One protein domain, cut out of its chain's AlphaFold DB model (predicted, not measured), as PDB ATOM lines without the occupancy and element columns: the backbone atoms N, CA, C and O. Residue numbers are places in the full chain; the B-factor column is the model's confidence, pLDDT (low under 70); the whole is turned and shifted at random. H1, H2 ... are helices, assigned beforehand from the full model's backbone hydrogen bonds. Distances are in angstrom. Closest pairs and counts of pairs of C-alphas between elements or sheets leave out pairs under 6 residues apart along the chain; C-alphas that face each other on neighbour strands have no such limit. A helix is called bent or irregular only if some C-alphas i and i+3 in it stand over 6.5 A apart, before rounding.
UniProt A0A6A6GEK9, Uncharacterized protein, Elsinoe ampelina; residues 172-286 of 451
ATOM      1  N   ILE A 172     143.290 104.959 138.583       38.03
ATOM      2  CA  ILE A 172     143.198 106.409 138.354       38.03
ATOM      3  C   ILE A 172     141.735 106.841 138.181       38.03
ATOM      4  O   ILE A 172     141.321 107.810 138.796       38.03
ATOM      5  N   ILE A 173     140.925 106.108 137.411       29.73
ATOM      6  CA  ILE A 173     139.496 106.402 137.231       29.73
ATOM      7  C   ILE A 173     138.749 106.235 138.554       29.73
ATOM      8  O   ILE A 173     137.992 107.122 138.917       29.73
ATOM      9  N   ALA A 174     138.984 105.159 139.307       31.33
ATOM     10  CA  ALA A 174     138.358 104.973 140.612       31.33
ATOM     11  C   ALA A 174     138.771 106.071 141.606       31.33
ATOM     12  O   ALA A 174     137.915 106.605 142.296       31.33
ATOM     13  N   GLU A 175     140.049 106.456 141.661       39.22
ATOM     14  CA  GLU A 175     140.523 107.540 142.532       39.22
ATOM     15  C   GLU A 175     139.968 108.910 142.122       39.22
ATOM     16  O   GLU A 175     139.613 109.698 142.991       39.22
ATOM     17  N   GLU A 176     139.846 109.200 140.825       34.03
ATOM     18  CA  GLU A 176     139.260 110.458 140.347       34.03
ATOM     19  C   GLU A 176     137.729 110.480 140.487       34.03
ATOM     20  O   GLU A 176     137.177 111.503 140.874       34.03
ATOM     21  N   VAL A 177     137.037 109.352 140.290       33.66
ATOM     22  CA  VAL A 177     135.596 109.212 140.574       33.66
ATOM     23  C   VAL A 177     135.327 109.348 142.075       33.66
ATOM     24  O   VAL A 177     134.414 110.067 142.459       33.66
ATOM     25  N   LEU A 178     136.154 108.747 142.938       36.72
ATOM     26  CA  LEU A 178     136.055 108.882 144.398       36.72
ATOM     27  C   LEU A 178     136.391 110.295 144.899       36.72
ATOM     28  O   LEU A 178     135.822 110.726 145.897       36.72
ATOM     29  N   LYS A 179     137.266 111.043 144.213       38.69
ATOM     30  CA  LYS A 179     137.514 112.471 144.499       38.69
ATOM     31  C   LYS A 179     136.425 113.392 143.955       38.69
ATOM     32  O   LYS A 179     136.212 114.461 144.519       38.69
ATOM     33  N   ALA A 180     135.775 113.007 142.858       29.33
ATOM     34  CA  ALA A 180     134.700 113.776 142.244       29.33
ATOM     35  C   ALA A 180     133.347 113.526 142.922       29.33
ATOM     36  O   ALA A 180     132.518 114.428 142.917       29.33
ATOM     37  N   LEU A 181     133.141 112.356 143.536       32.72
ATOM     38  CA  LEU A 181     131.921 111.970 144.253       32.72
ATOM     39  C   LEU A 181     131.417 113.054 145.229       32.72
ATOM     40  O   LEU A 181     130.287 113.475 145.045       32.72
ATOM     41  N   PRO A 182     132.243 113.660 146.108       39.81
ATOM     42  CA  PRO A 182     131.797 114.737 147.006       39.81
ATOM     43  C   PRO A 182     131.348 116.028 146.298       39.81
ATOM     44  O   PRO A 182     130.543 116.789 146.824       39.81
ATOM     45  N   MET A 183     131.897 116.322 145.113       38.41
ATOM     46  CA  MET A 183     131.480 117.477 144.299       38.41
ATOM     47  C   MET A 183     130.262 117.150 143.435       38.41
ATOM     48  O   MET A 183     129.460 118.033 143.127       38.41
ATOM     49  N   LEU A 184     130.135 115.882 143.046       34.47
ATOM     50  CA  LEU A 184     128.939 115.348 142.435       34.47
ATOM     51  C   LEU A 184     127.813 115.301 143.448       34.47
ATOM     52  O   LEU A 184     126.735 115.634 143.023       34.47
ATOM     53  N   ASP A 185     128.015 115.026 144.734       45.78
ATOM     54  CA  ASP A 185     126.917 114.894 145.699       45.78
ATOM     55  C   ASP A 185     125.977 116.105 145.660       45.78
ATOM     56  O   ASP A 185     124.805 115.930 145.382       45.78
ATOM     57  N   ASN A 186     126.451 117.352 145.711       54.62
ATOM     58  CA  ASN A 186     125.536 118.502 145.591       54.62
ATOM     59  C   ASN A 186     124.802 118.595 144.235       54.62
ATOM     60  O   ASN A 186     123.607 118.887 144.186       54.62
ATOM     61  N   ILE A 187     125.488 118.325 143.119       49.72
ATOM     62  CA  ILE A 187     124.895 118.408 141.771       49.72
ATOM     63  C   ILE A 187     123.983 117.209 141.502       49.72
ATOM     64  O   ILE A 187     122.913 117.358 140.932       49.72
ATOM     65  N   LEU A 188     124.392 116.022 141.917       57.19
ATOM     66  CA  LEU A 188     123.710 114.751 141.787       57.19
ATOM     67  C   LEU A 188     122.525 114.727 142.735       57.19
ATOM     68  O   LEU A 188     121.494 114.234 142.334       57.19
ATOM     69  N   CYS A 189     122.584 115.320 143.918       68.44
ATOM     70  CA  CYS A 189     121.430 115.448 144.795       68.44
ATOM     71  C   CYS A 189     120.394 116.390 144.188       68.44
ATOM     72  O   CYS A 189     119.219 116.036 144.146       68.44
ATOM     73  N   GLN A 190     120.811 117.518 143.608       63.19
ATOM     74  CA  GLN A 190     119.901 118.443 142.928       63.19
ATOM     75  C   GLN A 190     119.325 117.848 141.632       63.19
ATOM     76  O   GLN A 190     118.123 117.907 141.388       63.19
ATOM     77  N   VAL A 191     120.162 117.205 140.815       58.84
ATOM     78  CA  VAL A 191     119.751 116.552 139.566       58.84
ATOM     79  C   VAL A 191     118.945 115.291 139.848       58.84
ATOM     80  O   VAL A 191     117.971 115.059 139.153       58.84
ATOM     81  N   THR A 192     119.283 114.492 140.859       60.81
ATOM     82  CA  THR A 192     118.550 113.267 141.224       60.81
ATOM     83  C   THR A 192     117.224 113.600 141.880       60.81
ATOM     84  O   THR A 192     116.246 112.963 141.528       60.81
ATOM     85  N   THR A 193     117.127 114.606 142.755       63.59
ATOM     86  CA  THR A 193     115.818 115.039 143.292       63.59
ATOM     87  C   THR A 193     114.924 115.606 142.191       63.59
ATOM     88  O   THR A 193     113.750 115.249 142.098       63.59
ATOM     89  N   GLN A 194     115.483 116.417 141.290       58.09
ATOM     90  CA  GLN A 194     114.741 116.979 140.163       58.09
ATOM     91  C   GLN A 194     114.383 115.911 139.115       58.09
ATOM     92  O   GLN A 194     113.277 115.916 138.577       58.09
ATOM     93  N   ALA A 195     115.273 114.947 138.868       54.28
ATOM     94  CA  ALA A 195     115.020 113.801 138.007       54.28
ATOM     95  C   ALA A 195     114.041 112.812 138.644       54.28
ATOM     96  O   ALA A 195     113.221 112.278 137.914       54.28
ATOM     97  N   LEU A 196     114.052 112.594 139.964       57.75
ATOM     98  CA  LEU A 196     113.037 111.787 140.648       57.75
ATOM     99  C   LEU A 196     111.662 112.432 140.506       57.75
ATOM    100  O   LEU A 196     110.711 111.730 140.182       57.75
ATOM    101  N   SER A 197     111.563 113.754 140.671       52.28
ATOM    102  CA  SER A 197     110.312 114.480 140.430       52.28
ATOM    103  C   SER A 197     109.853 114.328 138.977       52.28
ATOM    104  O   SER A 197     108.701 113.990 138.731       52.28
ATOM    105  N   MET A 198     110.755 114.499 138.003       46.66
ATOM    106  CA  MET A 198     110.415 114.328 136.585       46.66
ATOM    107  C   MET A 198     110.093 112.877 136.215       46.66
ATOM    108  O   MET A 198     109.234 112.650 135.374       46.66
ATOM    109  N   VAL A 199     110.769 111.886 136.801       50.16
ATOM    110  CA  VAL A 199     110.490 110.460 136.582       50.16
ATOM    111  C   VAL A 199     109.172 110.080 137.238       50.16
ATOM    112  O   VAL A 199     108.439 109.307 136.642       50.16
ATOM    113  N   ALA A 200     108.823 110.639 138.397       50.44
ATOM    114  CA  ALA A 200     107.500 110.468 138.988       50.44
ATOM    115  C   ALA A 200     106.403 111.026 138.066       50.44
ATOM    116  O   ALA A 200     105.418 110.338 137.794       50.44
ATOM    117  N   ASP A 201     106.619 112.216 137.502       45.53
ATOM    118  CA  ASP A 201     105.683 112.824 136.553       45.53
ATOM    119  C   ASP A 201     105.611 112.034 135.233       45.53
ATOM    120  O   ASP A 201     104.526 111.775 134.715       45.53
ATOM    121  N   LEU A 202     106.745 111.575 134.694       42.06
ATOM    122  CA  LEU A 202     106.816 110.822 133.434       42.06
ATOM    123  C   LEU A 202     106.389 109.358 133.574       42.06
ATOM    124  O   LEU A 202     105.850 108.800 132.623       42.06
ATOM    125  N   ALA A 203     106.577 108.727 134.732       42.59
ATOM    126  CA  ALA A 203     106.069 107.384 135.000       42.59
ATOM    127  C   ALA A 203     104.534 107.360 134.983       42.59
ATOM    128  O   ALA A 203     103.945 106.343 134.621       42.59
ATOM    129  N   SER A 204     103.887 108.489 135.297       40.44
ATOM    130  CA  SER A 204     102.435 108.642 135.155       40.44
ATOM    131  C   SER A 204     101.976 108.822 133.699       40.44
ATOM    132  O   SER A 204     100.836 108.500 133.363       40.44
ATOM    133  N   VAL A 205     102.863 109.274 132.804       41.97
ATOM    134  CA  VAL A 205     102.564 109.536 131.390       41.97
ATOM    135  C   VAL A 205     103.291 108.510 130.521       41.97
ATOM    136  O   VAL A 205     104.398 108.724 130.037       41.97
ATOM    137  N   VAL A 206     102.642 107.362 130.332       43.19
ATOM    138  CA  VAL A 206     103.106 106.210 129.543       43.19
ATOM    139  C   VAL A 206     103.694 106.636 128.184       43.19
ATOM    140  O   VAL A 206     102.966 107.018 127.269       43.19
ATOM    141  N   LEU A 207     105.019 106.532 128.032       40.19
ATOM    142  CA  LEU A 207     105.730 106.782 126.772       40.19
ATOM    143  C   LEU A 207     106.080 105.460 126.062       40.19
ATOM    144  O   LEU A 207     106.863 104.666 126.592       40.19
ATOM    145  N   PRO A 208     105.587 105.219 124.833       37.78
ATOM    146  CA  PRO A 208     105.999 104.075 124.030       37.78
ATOM    147  C   PRO A 208     107.354 104.358 123.355       37.78
ATOM    148  O   PRO A 208     107.431 104.966 122.291       37.78
ATOM    149  N   GLY A 209     108.448 103.915 123.983       43.34
ATOM    150  CA  GLY A 209     109.801 103.992 123.418       43.34
ATOM    151  C   GLY A 209     110.810 103.158 124.215       43.34
ATOM    152  O   GLY A 209     111.044 103.406 125.394       43.34
ATOM    153  N   GLY A 210     111.423 102.151 123.583       46.97
ATOM    154  CA  GLY A 210     112.111 101.033 124.255       46.97
ATOM    155  C   GLY A 210     113.315 101.343 125.163       46.97
ATOM    156  O   GLY A 210     113.731 100.464 125.913       46.97
ATOM    157  N   VAL A 211     113.876 102.559 125.146       55.53
ATOM    158  CA  VAL A 211     114.959 102.952 126.075       55.53
ATOM    159  C   VAL A 211     114.394 103.378 127.433       55.53
ATOM    160  O   VAL A 211     114.935 102.994 128.469       55.53
ATOM    161  N   ALA A 212     113.259 104.084 127.439       64.31
ATOM    162  CA  ALA A 212     112.581 104.488 128.671       64.31
ATOM    163  C   ALA A 212     112.103 103.263 129.467       64.31
ATOM    164  O   ALA A 212     112.249 103.219 130.685       64.31
ATOM    165  N   VAL A 213     111.641 102.218 128.771       70.75
ATOM    166  CA  VAL A 213     111.163 100.968 129.387       70.75
ATOM    167  C   VAL A 213     112.260 100.270 130.202       70.75
ATOM    168  O   VAL A 213     112.000  99.817 131.313       70.75
ATOM    169  N   LYS A 214     113.508 100.225 129.703       74.31
ATOM    170  CA  LYS A 214     114.636  99.629 130.448       74.31
ATOM    171  C   LYS A 214     115.022 100.446 131.682       74.31
ATOM    172  O   LYS A 214     115.362  99.863 132.712       74.31
ATOM    173  N   GLY A 215     114.960 101.775 131.583       75.38
ATOM    174  CA  GLY A 215     115.189 102.667 132.720       75.38
ATOM    175  C   GLY A 215     114.162 102.430 133.826       75.38
ATOM    176  O   GLY A 215     114.538 102.154 134.962       75.38
ATOM    177  N   VAL A 216     112.874 102.416 133.468       81.31
ATOM    178  CA  VAL A 216     111.776 102.136 134.408       81.31
ATOM    179  C   VAL A 216     111.929 100.753 135.044       81.31
ATOM    180  O   VAL A 216     111.862 100.641 136.264       81.31
ATOM    181  N   ALA A 217     112.219  99.712 134.258       82.12
ATOM    182  CA  ALA A 217     112.443  98.364 134.785       82.12
ATOM    183  C   ALA A 217     113.611  98.306 135.788       82.12
ATOM    184  O   ALA A 217     113.518  97.639 136.815       82.12
ATOM    185  N   THR A 218     114.698  99.040 135.532       82.75
ATOM    186  CA  THR A 218     115.855  99.103 136.442       82.75
ATOM    187  C   THR A 218     115.494  99.782 137.762       82.75
ATOM    188  O   THR A 218     115.844  99.278 138.828       82.75
ATOM    189  N   VAL A 219     114.746 100.885 137.700       84.88
ATOM    190  CA  VAL A 219     114.282 101.614 138.888       84.88
ATOM    191  C   VAL A 219     113.304 100.765 139.706       84.88
ATOM    192  O   VAL A 219     113.471 100.648 140.916       84.88
ATOM    193  N   VAL A 220     112.344 100.094 139.056       89.62
ATOM    194  CA  VAL A 220     111.408  99.165 139.716       89.62
ATOM    195  C   VAL A 220     112.155  98.000 140.369       89.62
ATOM    196  O   VAL A 220     111.889  97.664 141.522       89.62
ATOM    197  N   LYS A 221     113.136  97.407 139.675       90.50
ATOM    198  CA  LYS A 221     113.980  96.342 140.233       90.50
ATOM    199  C   LYS A 221     114.719  96.806 141.485       90.50
ATOM    200  O   LYS A 221     114.734  96.082 142.482       90.50
ATOM    201  N   ALA A 222     115.326  97.990 141.446       86.69
ATOM    202  CA  ALA A 222     116.022  98.556 142.594       86.69
ATOM    203  C   ALA A 222     115.053  98.788 143.762       86.69
ATOM    204  O   ALA A 222     115.304  98.286 144.855       86.69
ATOM    205  N   ALA A 223     113.912  99.441 143.513       89.75
ATOM    206  CA  ALA A 223     112.912  99.731 144.539       89.75
ATOM    207  C   ALA A 223     112.410  98.462 145.245       89.75
ATOM    208  O   ALA A 223     112.415  98.384 146.474       89.75
ATOM    209  N   LYS A 224     112.078  97.419 144.475       92.69
ATOM    210  CA  LYS A 224     111.701  96.105 145.017       92.69
ATOM    211  C   LYS A 224     112.802  95.468 145.852       92.69
ATOM    212  O   LYS A 224     112.519  94.911 146.906       92.69
ATOM    213  N   THR A 225     114.048  95.553 145.392       91.12
ATOM    214  CA  THR A 225     115.200  94.983 146.104       91.12
ATOM    215  C   THR A 225     115.385  95.657 147.462       91.12
ATOM    216  O   THR A 225     115.601  94.963 148.450       91.12
ATOM    217  N   PHE A 226     115.252  96.983 147.541       90.25
ATOM    218  CA  PHE A 226     115.337  97.704 148.813       90.25
ATOM    219  C   PHE A 226     114.269  97.240 149.804       90.25
ATOM    220  O   PHE A 226     114.612  96.831 150.912       90.25
ATOM    221  N   VAL A 227     113.001  97.188 149.374       91.19
ATOM    222  CA  VAL A 227     111.906  96.725 150.240       91.19
ATOM    223  C   VAL A 227     112.139  95.286 150.702       91.19
ATOM    224  O   VAL A 227     112.014  95.006 151.894       91.19
ATOM    225  N   GLN A 228     112.549  94.392 149.795       91.25
ATOM    226  CA  GLN A 228     112.854  92.992 150.116       91.25
ATOM    227  C   GLN A 228     113.962  92.845 151.161       91.25
ATOM    228  O   GLN A 228     113.890  91.945 151.992       91.25
ATOM    229  N   ASN A 229     114.969  93.723 151.151       90.44
ATOM    230  CA  ASN A 229     116.106  93.662 152.075       90.44
ATOM    231  C   ASN A 229     115.835  94.314 153.440       90.44
ATOM    232  O   ASN A 229     116.746  94.452 154.254       90.44
ATOM    233  N   GLY A 230     114.585  94.686 153.715       76.19
ATOM    234  CA  GLY A 230     114.176  95.198 155.016       76.19
ATOM    235  C   GLY A 230     114.356  96.705 155.178       76.19
ATOM    236  O   GLY A 230     113.756  97.266 156.102       76.19
ATOM    237  N   ASP A 231     115.058  97.364 154.253       78.50
ATOM    238  CA  ASP A 231     115.151  98.817 154.199       78.50
ATOM    239  C   ASP A 231     113.790  99.386 153.800       78.50
ATOM    240  O   ASP A 231     113.317  99.271 152.669       78.50
ATOM    241  N   SER A 232     113.110  99.980 154.782       74.50
ATOM    242  CA  SER A 232     111.944 100.812 154.508       74.50
ATOM    243  C   SER A 232     112.356 102.000 153.645       74.50
ATOM    244  O   SER A 232     113.512 102.421 153.683       74.50
ATOM    245  N   VAL A 233     111.392 102.613 152.960       78.19
ATOM    246  CA  VAL A 233     111.603 103.886 152.254       78.19
ATOM    247  C   VAL A 233     112.287 104.913 153.161       78.19
ATOM    248  O   VAL A 233     113.211 105.581 152.721       78.19
ATOM    249  N   VAL A 234     111.954 104.911 154.458       81.50
ATOM    250  CA  VAL A 234     112.613 105.699 155.517       81.50
ATOM    251  C   VAL A 234     114.132 105.490 155.593       81.50
ATOM    252  O   VAL A 234     114.870 106.436 155.825       81.50
ATOM    253  N   GLY A 235     114.627 104.264 155.400       81.69
ATOM    254  CA  GLY A 235     116.062 103.969 155.423       81.69
ATOM    255  C   GLY A 235     116.769 104.555 154.205       81.69
ATOM    256  O   GLY A 235     117.813 105.191 154.337       81.69
ATOM    257  N   MET A 236     116.149 104.430 153.029       80.00
ATOM    258  CA  MET A 236     116.660 105.048 151.809       80.00
ATOM    259  C   MET A 236     116.597 106.577 151.887       80.00
ATOM    260  O   MET A 236     117.582 107.229 151.564       80.00
ATOM    261  N   THR A 237     115.479 107.162 152.325       82.75
ATOM    262  CA  THR A 237     115.328 108.620 152.444       82.75
ATOM    263  C   THR A 237     116.208 109.197 153.542       82.75
ATOM    264  O   THR A 237     116.690 110.309 153.368       82.75
ATOM    265  N   SER A 238     116.483 108.453 154.618       83.25
ATOM    266  CA  SER A 238     117.467 108.840 155.635       83.25
ATOM    267  C   SER A 238     118.880 108.825 155.064       83.25
ATOM    268  O   SER A 238     119.573 109.824 155.180       83.25
ATOM    269  N   TRP A 239     119.293 107.746 154.387       82.38
ATOM    270  CA  TRP A 239     120.608 107.686 153.736       82.38
ATOM    271  C   TRP A 239     120.776 108.798 152.695       82.38
ATOM    272  O   TRP A 239     121.809 109.465 152.635       82.38
ATOM    273  N   PHE A 240     119.733 109.031 151.897       83.19
ATOM    274  CA  PHE A 240     119.712 110.112 150.922       83.19
ATOM    275  C   PHE A 240     119.694 111.475 151.617       83.19
ATOM    276  O   PHE A 240     120.335 112.391 151.136       83.19
ATOM    277  N   GLY A 241     119.019 111.624 152.755       88.06
ATOM    278  CA  GLY A 241     119.030 112.840 153.567       88.06
ATOM    279  C   GLY A 241     120.401 113.152 154.149       88.06
ATOM    280  O   GLY A 241     120.844 114.289 154.051       88.06
ATOM    281  N   ASP A 242     121.110 112.146 154.655       88.00
ATOM    282  CA  ASP A 242     122.460 112.313 155.196       88.00
ATOM    283  C   ASP A 242     123.458 112.743 154.107       88.00
ATOM    284  O   ASP A 242     124.350 113.552 154.361       88.00
ATOM    285  N   MET A 243     123.292 112.227 152.884       83.62
ATOM    286  CA  MET A 243     124.153 112.562 151.742       83.62
ATOM    287  C   MET A 243     123.759 113.871 151.052       83.62
ATOM    288  O   MET A 243     124.619 114.669 150.687       83.62
ATOM    289  N   CYS A 244     122.461 114.091 150.857       84.81
ATOM    290  CA  CYS A 244     121.922 115.157 150.015       84.81
ATOM    291  C   CYS A 244     121.357 116.343 150.769       84.81
ATOM    292  O   CYS A 244     121.034 117.351 150.143       84.81
ATOM    293  N   ASN A 245     121.210 116.230 152.083       92.50
ATOM    294  CA  ASN A 245     120.738 117.310 152.923       92.50
ATOM    295  C   ASN A 245     121.573 117.492 154.204       92.50
ATOM    296  O   ASN A 245     120.993 117.617 155.288       92.50
ATOM    297  N   PRO A 246     122.920 117.543 154.121       90.75
ATOM    298  CA  PRO A 246     123.767 117.672 155.310       90.75
ATOM    299  C   PRO A 246     123.493 118.970 156.089       90.75
ATOM    300  O   PRO A 246     123.621 119.002 157.312       90.75
ATOM    301  N   ASP A 247     123.060 120.024 155.391       93.88
ATOM    302  CA  ASP A 247     122.733 121.328 155.975       93.88
ATOM    303  C   ASP A 247     121.288 121.418 156.505       93.88
ATOM    304  O   ASP A 247     120.897 122.449 157.052       93.88
ATOM    305  N   ASN A 248     120.497 120.342 156.394       89.19
ATOM    306  CA  ASN A 248     119.076 120.303 156.758       89.19
ATOM    307  C   ASN A 248     118.243 121.410 156.083       89.19
ATOM    308  O   ASN A 248     117.369 122.019 156.704       89.19
ATOM    309  N   ASP A 249     118.498 121.661 154.800       92.31
ATOM    310  CA  ASP A 249     117.687 122.541 153.969       92.31
ATOM    311  C   ASP A 249     116.213 122.071 153.990       92.31
ATOM    312  O   ASP A 249     115.925 120.891 153.722       92.31
ATOM    313  N   PRO A 250     115.262 122.960 154.338       91.88
ATOM    314  CA  PRO A 250     113.856 122.601 154.469       91.88
ATOM    315  C   PRO A 250     113.194 122.237 153.131       91.88
ATOM    316  O   PRO A 250     112.244 121.455 153.132       91.88
ATOM    317  N   GLU A 251     113.669 122.758 151.996       88.50
ATOM    318  CA  GLU A 251     113.144 122.409 150.671       88.50
ATOM    319  C   GLU A 251     113.553 120.985 150.290       88.50
ATOM    320  O   GLU A 251     112.710 120.186 149.873       88.50
ATOM    321  N   VAL A 252     114.821 120.625 150.508       85.62
ATOM    322  CA  VAL A 252     115.310 119.259 150.266       85.62
ATOM    323  C   VAL A 252     114.632 118.274 151.218       85.62
ATOM    324  O   VAL A 252     114.178 117.215 150.786       85.62
ATOM    325  N   ALA A 253     114.474 118.640 152.494       89.94
ATOM    326  CA  ALA A 253     113.737 117.833 153.464       89.94
ATOM    327  C   ALA A 253     112.275 117.611 153.040       89.94
ATOM    328  O   ALA A 253     111.764 116.499 153.174       89.94
ATOM    329  N   ALA A 254     111.604 118.626 152.483       88.88
ATOM    330  CA  ALA A 254     110.228 118.509 151.997       88.88
ATOM    331  C   ALA A 254     110.095 117.591 150.770       88.88
ATOM    332  O   ALA A 254     109.059 116.937 150.607       88.88
ATOM    333  N   VAL A 255     111.122 117.521 149.918       85.50
ATOM    334  CA  VAL A 255     111.199 116.525 148.841       85.50
ATOM    335  C   VAL A 255     111.439 115.144 149.449       85.50
ATOM    336  O   VAL A 255     110.655 114.235 149.231       85.50
ATOM    337  N   LEU A 256     112.441 114.962 150.305       86.56
ATOM    338  CA  LEU A 256     112.715 113.644 150.893       86.56
ATOM    339  C   LEU A 256     111.541 113.084 151.711       86.56
ATOM    340  O   LEU A 256     111.283 111.883 151.658       86.56
ATOM    341  N   ALA A 257     110.772 113.948 152.377       88.88
ATOM    342  CA  ALA A 257     109.547 113.585 153.091       88.88
ATOM    343  C   ALA A 257     108.421 113.076 152.175       88.88
ATOM    344  O   ALA A 257     107.484 112.432 152.638       88.88
ATOM    345  N   GLN A 258     108.487 113.362 150.877       87.62
ATOM    346  CA  GLN A 258     107.569 112.817 149.883       87.62
ATOM    347  C   GLN A 258     108.090 111.512 149.255       87.62
ATOM    348  O   GLN A 258     107.390 110.958 148.411       87.62
ATOM    349  N   GLY A 259     109.251 111.002 149.704       85.44
ATOM    350  CA  GLY A 259     109.905 109.761 149.262       85.44
ATOM    351  C   GLY A 259     108.934 108.614 149.012       85.44
ATOM    352  O   GLY A 259     108.899 108.032 147.925       85.44
ATOM    353  N   ASP A 260     108.092 108.367 150.011       85.75
ATOM    354  CA  ASP A 260     107.084 107.309 150.027       85.75
ATOM    355  C   ASP A 260     106.128 107.407 148.830       85.75
ATOM    356  O   ASP A 260     105.823 106.405 148.189       85.75
ATOM    357  N   LYS A 261     105.735 108.622 148.420       86.00
ATOM    358  CA  LYS A 261     104.775 108.820 147.319       86.00
ATOM    359  C   LYS A 261     105.276 108.296 145.980       86.00
ATOM    360  O   LYS A 261     104.462 107.914 145.143       86.00
ATOM    361  N   TRP A 262     106.586 108.311 145.751       82.94
ATOM    362  CA  TRP A 262     107.167 107.856 144.486       82.94
ATOM    363  C   TRP A 262     107.746 106.458 144.606       82.94
ATOM    364  O   TRP A 262     107.745 105.713 143.630       82.94
ATOM    365  N   PHE A 263     108.225 106.091 145.794       87.19
ATOM    366  CA  PHE A 263     108.831 104.791 146.018       87.19
ATOM    367  C   PHE A 263     107.795 103.686 146.215       87.19
ATOM    368  O   PHE A 263     107.979 102.594 145.675       87.19
ATOM    369  N   ASP A 264     106.685 103.968 146.905       89.06
ATOM    370  CA  ASP A 264     105.639 102.976 147.151       89.06
ATOM    371  C   ASP A 264     105.103 102.392 145.835       89.06
ATOM    372  O   ASP A 264     105.186 101.170 145.679       89.06
ATOM    373  N   PRO A 265     104.692 103.197 144.826       90.69
ATOM    374  CA  PRO A 265     104.227 102.669 143.541       90.69
ATOM    375  C   PRO A 265     105.274 101.828 142.805       90.69
ATOM    376  O   PRO A 265     104.929 100.859 142.132       90.69
ATOM    377  N   LEU A 266     106.560 102.178 142.925       89.12
ATOM    378  CA  LEU A 266     107.655 101.446 142.283       89.12
ATOM    379  C   LEU A 266     107.924 100.107 142.973       89.12
ATOM    380  O   LEU A 266     108.234  99.121 142.303       89.12
ATOM    381  N   SER A 267     107.788 100.060 144.296       90.62
ATOM    382  CA  SER A 267     107.991  98.841 145.078       90.62
ATOM    383  C   SER A 267     106.872  97.812 144.881       90.62
ATOM    384  O   SER A 267     107.147  96.612 144.854       90.62
ATOM    385  N   VAL A 268     105.632  98.268 144.660       91.50
ATOM    386  CA  VAL A 268     104.461  97.406 144.401       91.50
ATOM    387  C   VAL A 268     104.174  97.195 142.915       91.50
ATOM    388  O   VAL A 268     103.221  96.507 142.557       91.50
ATOM    389  N   ALA A 269     104.986  97.780 142.030       92.00
ATOM    390  CA  ALA A 269     104.814  97.645 140.591       92.00
ATOM    391  C   ALA A 269     104.788  96.166 140.165       92.00
ATOM    392  O   ALA A 269     105.439  95.316 140.770       92.00
ATOM    393  N   SER A 270     104.081  95.850 139.079       92.06
ATOM    394  CA  SER A 270     103.964  94.476 138.571       92.06
ATOM    395  C   SER A 270     105.333  93.811 138.345       92.06
ATOM    396  O   SER A 270     106.275  94.444 137.856       92.06
ATOM    397  N   SER A 271     105.466  92.521 138.678       89.50
ATOM    398  CA  SER A 271     106.665  91.718 138.365       89.50
ATOM    399  C   SER A 271     106.948  91.662 136.861       89.50
ATOM    400  O   SER A 271     108.106  91.576 136.458       89.50
ATOM    401  N   LYS A 272     105.914  91.850 136.028       91.19
ATOM    402  CA  LYS A 272     106.033  91.962 134.567       91.19
ATOM    403  C   LYS A 272     106.888  93.148 134.117       91.19
ATOM    404  O   LYS A 272     107.446  93.094 133.025       91.19
ATOM    405  N   ILE A 273     106.969  94.218 134.916       91.00
ATOM    406  CA  ILE A 273     107.847  95.362 134.626       91.00
ATOM    407  C   ILE A 273     109.281  95.002 135.008       91.00
ATOM    408  O   ILE A 273     110.188  95.116 134.184       91.00
ATOM    409  N   ALA A 274     109.475  94.562 136.252       92.25
ATOM    410  CA  ALA A 274     110.717  93.970 136.717       92.25
ATOM    411  C   ALA A 274     110.517  93.185 138.018       92.25
ATOM    412  O   ALA A 274     109.736  93.575 138.893       92.25
ATOM    413  N   GLU A 275     111.288  92.116 138.175       93.50
ATOM    414  CA  GLU A 275     111.468  91.416 139.444       93.50
ATOM    415  C   GLU A 275     112.590  92.079 140.255       93.50
ATOM    416  O   GLU A 275     113.569  92.577 139.688       93.50
ATOM    417  N   GLY A 276     112.450  92.092 141.583       91.75
ATOM    418  CA  GLY A 276     113.541  92.484 142.478       91.75
ATOM    419  C   GLY A 276     114.749  91.555 142.308       91.75
ATOM    420  O   GLY A 276     114.624  90.441 141.806       91.75
ATOM    421  N   ALA A 277     115.936  91.991 142.725       92.69
ATOM    422  CA  ALA A 277     117.136  91.150 142.700       92.69
ATOM    423  C   ALA A 277     117.090  89.996 143.721       92.69
ATOM    424  O   ALA A 277     117.993  89.162 143.735       92.69
ATOM    425  N   GLY A 278     116.044  89.945 144.549       91.19
ATOM    426  CA  GLY A 278     115.932  89.036 145.671       91.19
ATOM    427  C   GLY A 278     116.486  89.656 146.947       91.19
ATOM    428  O   GLY A 278     117.150  90.698 146.954       91.19
ATOM    429  N   CYS A 279     116.182  88.993 148.051       90.75
ATOM    430  CA  CYS A 279     116.729  89.356 149.338       90.75
ATOM    431  C   CYS A 279     118.165  88.827 149.470       90.75
ATOM    432  O   CYS A 279     118.432  87.657 149.202       90.75
ATOM    433  N   VAL A 280     119.088  89.706 149.854       89.12
ATOM    434  CA  VAL A 280     120.517  89.421 150.063       89.12
ATOM    435  C   VAL A 280     120.851  89.366 151.558       89.12
ATOM    436  O   VAL A 280     121.861  88.779 151.950       89.12
ATOM    437  N   VAL A 281     120.006  89.958 152.411       87.38
ATOM    438  CA  VAL A 281     120.079  89.767 153.864       87.38
ATOM    439  C   VAL A 281     119.608  88.362 154.257       87.38
ATOM    440  O   VAL A 281     119.105  87.598 153.436       87.38
ATOM    441  N   SER A 282     119.831  87.988 155.517       87.56
ATOM    442  CA  SER A 282     119.387  86.694 156.034       87.56
ATOM    443  C   SER A 282     117.868  86.541 155.878       87.56
ATOM    444  O   SER A 282     117.142  87.521 156.021       87.56
ATOM    445  N   GLU A 283     117.395  85.327 155.565       85.19
ATOM    446  CA  GLU A 283     115.983  85.060 155.220       85.19
ATOM    447  C   GLU A 283     114.992  85.582 156.276       85.19
ATOM    448  O   GLU A 283     113.911  86.047 155.936       85.19
ATOM    449  N   ASP A 284     115.389  85.589 157.550       89.88
ATOM    450  CA  ASP A 284     114.611  86.105 158.683       89.88
ATOM    451  C   ASP A 284     114.438  87.636 158.694       89.88
ATOM    452  O   ASP A 284     113.582  88.156 159.408       89.88
ATOM    453  N   LYS A 285     115.244  88.368 157.921       88.50
ATOM    454  CA  LYS A 285     115.198  89.834 157.788       88.50
ATOM    455  C   LYS A 285     114.569  90.294 156.480       88.50
ATOM    456  O   LYS A 285     114.344  91.493 156.303       88.50
ATOM    457  N   CYS A 286     114.308  89.360 155.575       91.00
ATOM    458  CA  CYS A 286     113.667  89.647 154.312       91.00
ATOM    459  C   CYS A 286     112.208  90.017 154.549       91.00
ATOM    460  O   CYS A 286     111.492  89.330 155.277       91.00
TER     461      CYS A 286
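Overview. This is residues 172 to 286 of the 451 residues of an uncharacterized protein of Elsinoe ampelina (UniProt A0A6A6GEK9). Look first for an open, V-like frame: the long helix arm H1b and the shorter H3 converge where Cys 189 meets Cys 244, H2 lies across the wide end, and H4 and H5 follow one another back along H3 to H2. Residues 172 to 181, with the arm H1a, stick out near the narrow end, and the unnamed stretch 268 to 286 passes round the side of H2 away from H1b. The 115 printed residues hold five named helices, H1 to H5 in that order, and no named strand; the class is all helix. The whole is only just compact, close to loose, with a radius of gyration of the C-alphas of 15.5 A and spans of 39 by 38 by 36 A.

Arrangement. Begin with the longest helix, H1, residues 172 to 204. By its hydrogen bonds it was assigned as one helix, but it is bent: C-alphas 179 and 182 are 6.6 A apart. Its arms H1a, residues 172 to 179, and H1b, residues 182 to 204, stand about perpendicular at 83 degrees, and H1b has a kink of 31 degrees near residue 189. With residues 185 to 189 alone, H1b touches H3, residues 233 to 244; the closest C-alphas, of Cys 189 and Cys 244, are 5.3 A apart, at a steep tilt of 40 degrees, opposite ways. H3 is the hub, touching three helices. It forms a helical hairpin with H4, residues 250 to 256, closest at the C-alphas of Thr 237 and Leu 256, 5.9 A. It also touches H5, residues 259 to 267, closest at the C-alphas of Val 233 and Asp 260, 6.1 A. H5 touches H2, residues 210 to 228, about perpendicular at 77 degrees; the C-alphas of Lys 224 and Ser 267 come closest, 4.6 A. The packing is mostly crossed, with no touching pair at a shallow tilt. H1a is apart from H2, H3, H4 and H5. Every O i to N i+4 pair is within hydrogen-bond range in H1a, H3 and H4, against 17 of 19 in H1b, 14 of 15 in H2 and 3 of 5 in H5.

Along the chain. Find C-alpha 172 at (143.198, 106.409, 138.354), where H1a begins. H1b covers 32.2 A from C-alpha 182 to C-alpha 204, H2 27.1 A and H3 15.4 A; H4 and H5 are shorter. H5 ends at C-alpha 267, (107.991, 98.841, 145.078).

Size, cuts and confidence. The C-alphas farthest apart, of Ile 172 and Val 205, are 41.3 A apart. The printed part has no cut, and its four links are tight. Look for low confidence in residues 172 to 212, under 70; the mean pLDDT of the printed part is 72.4.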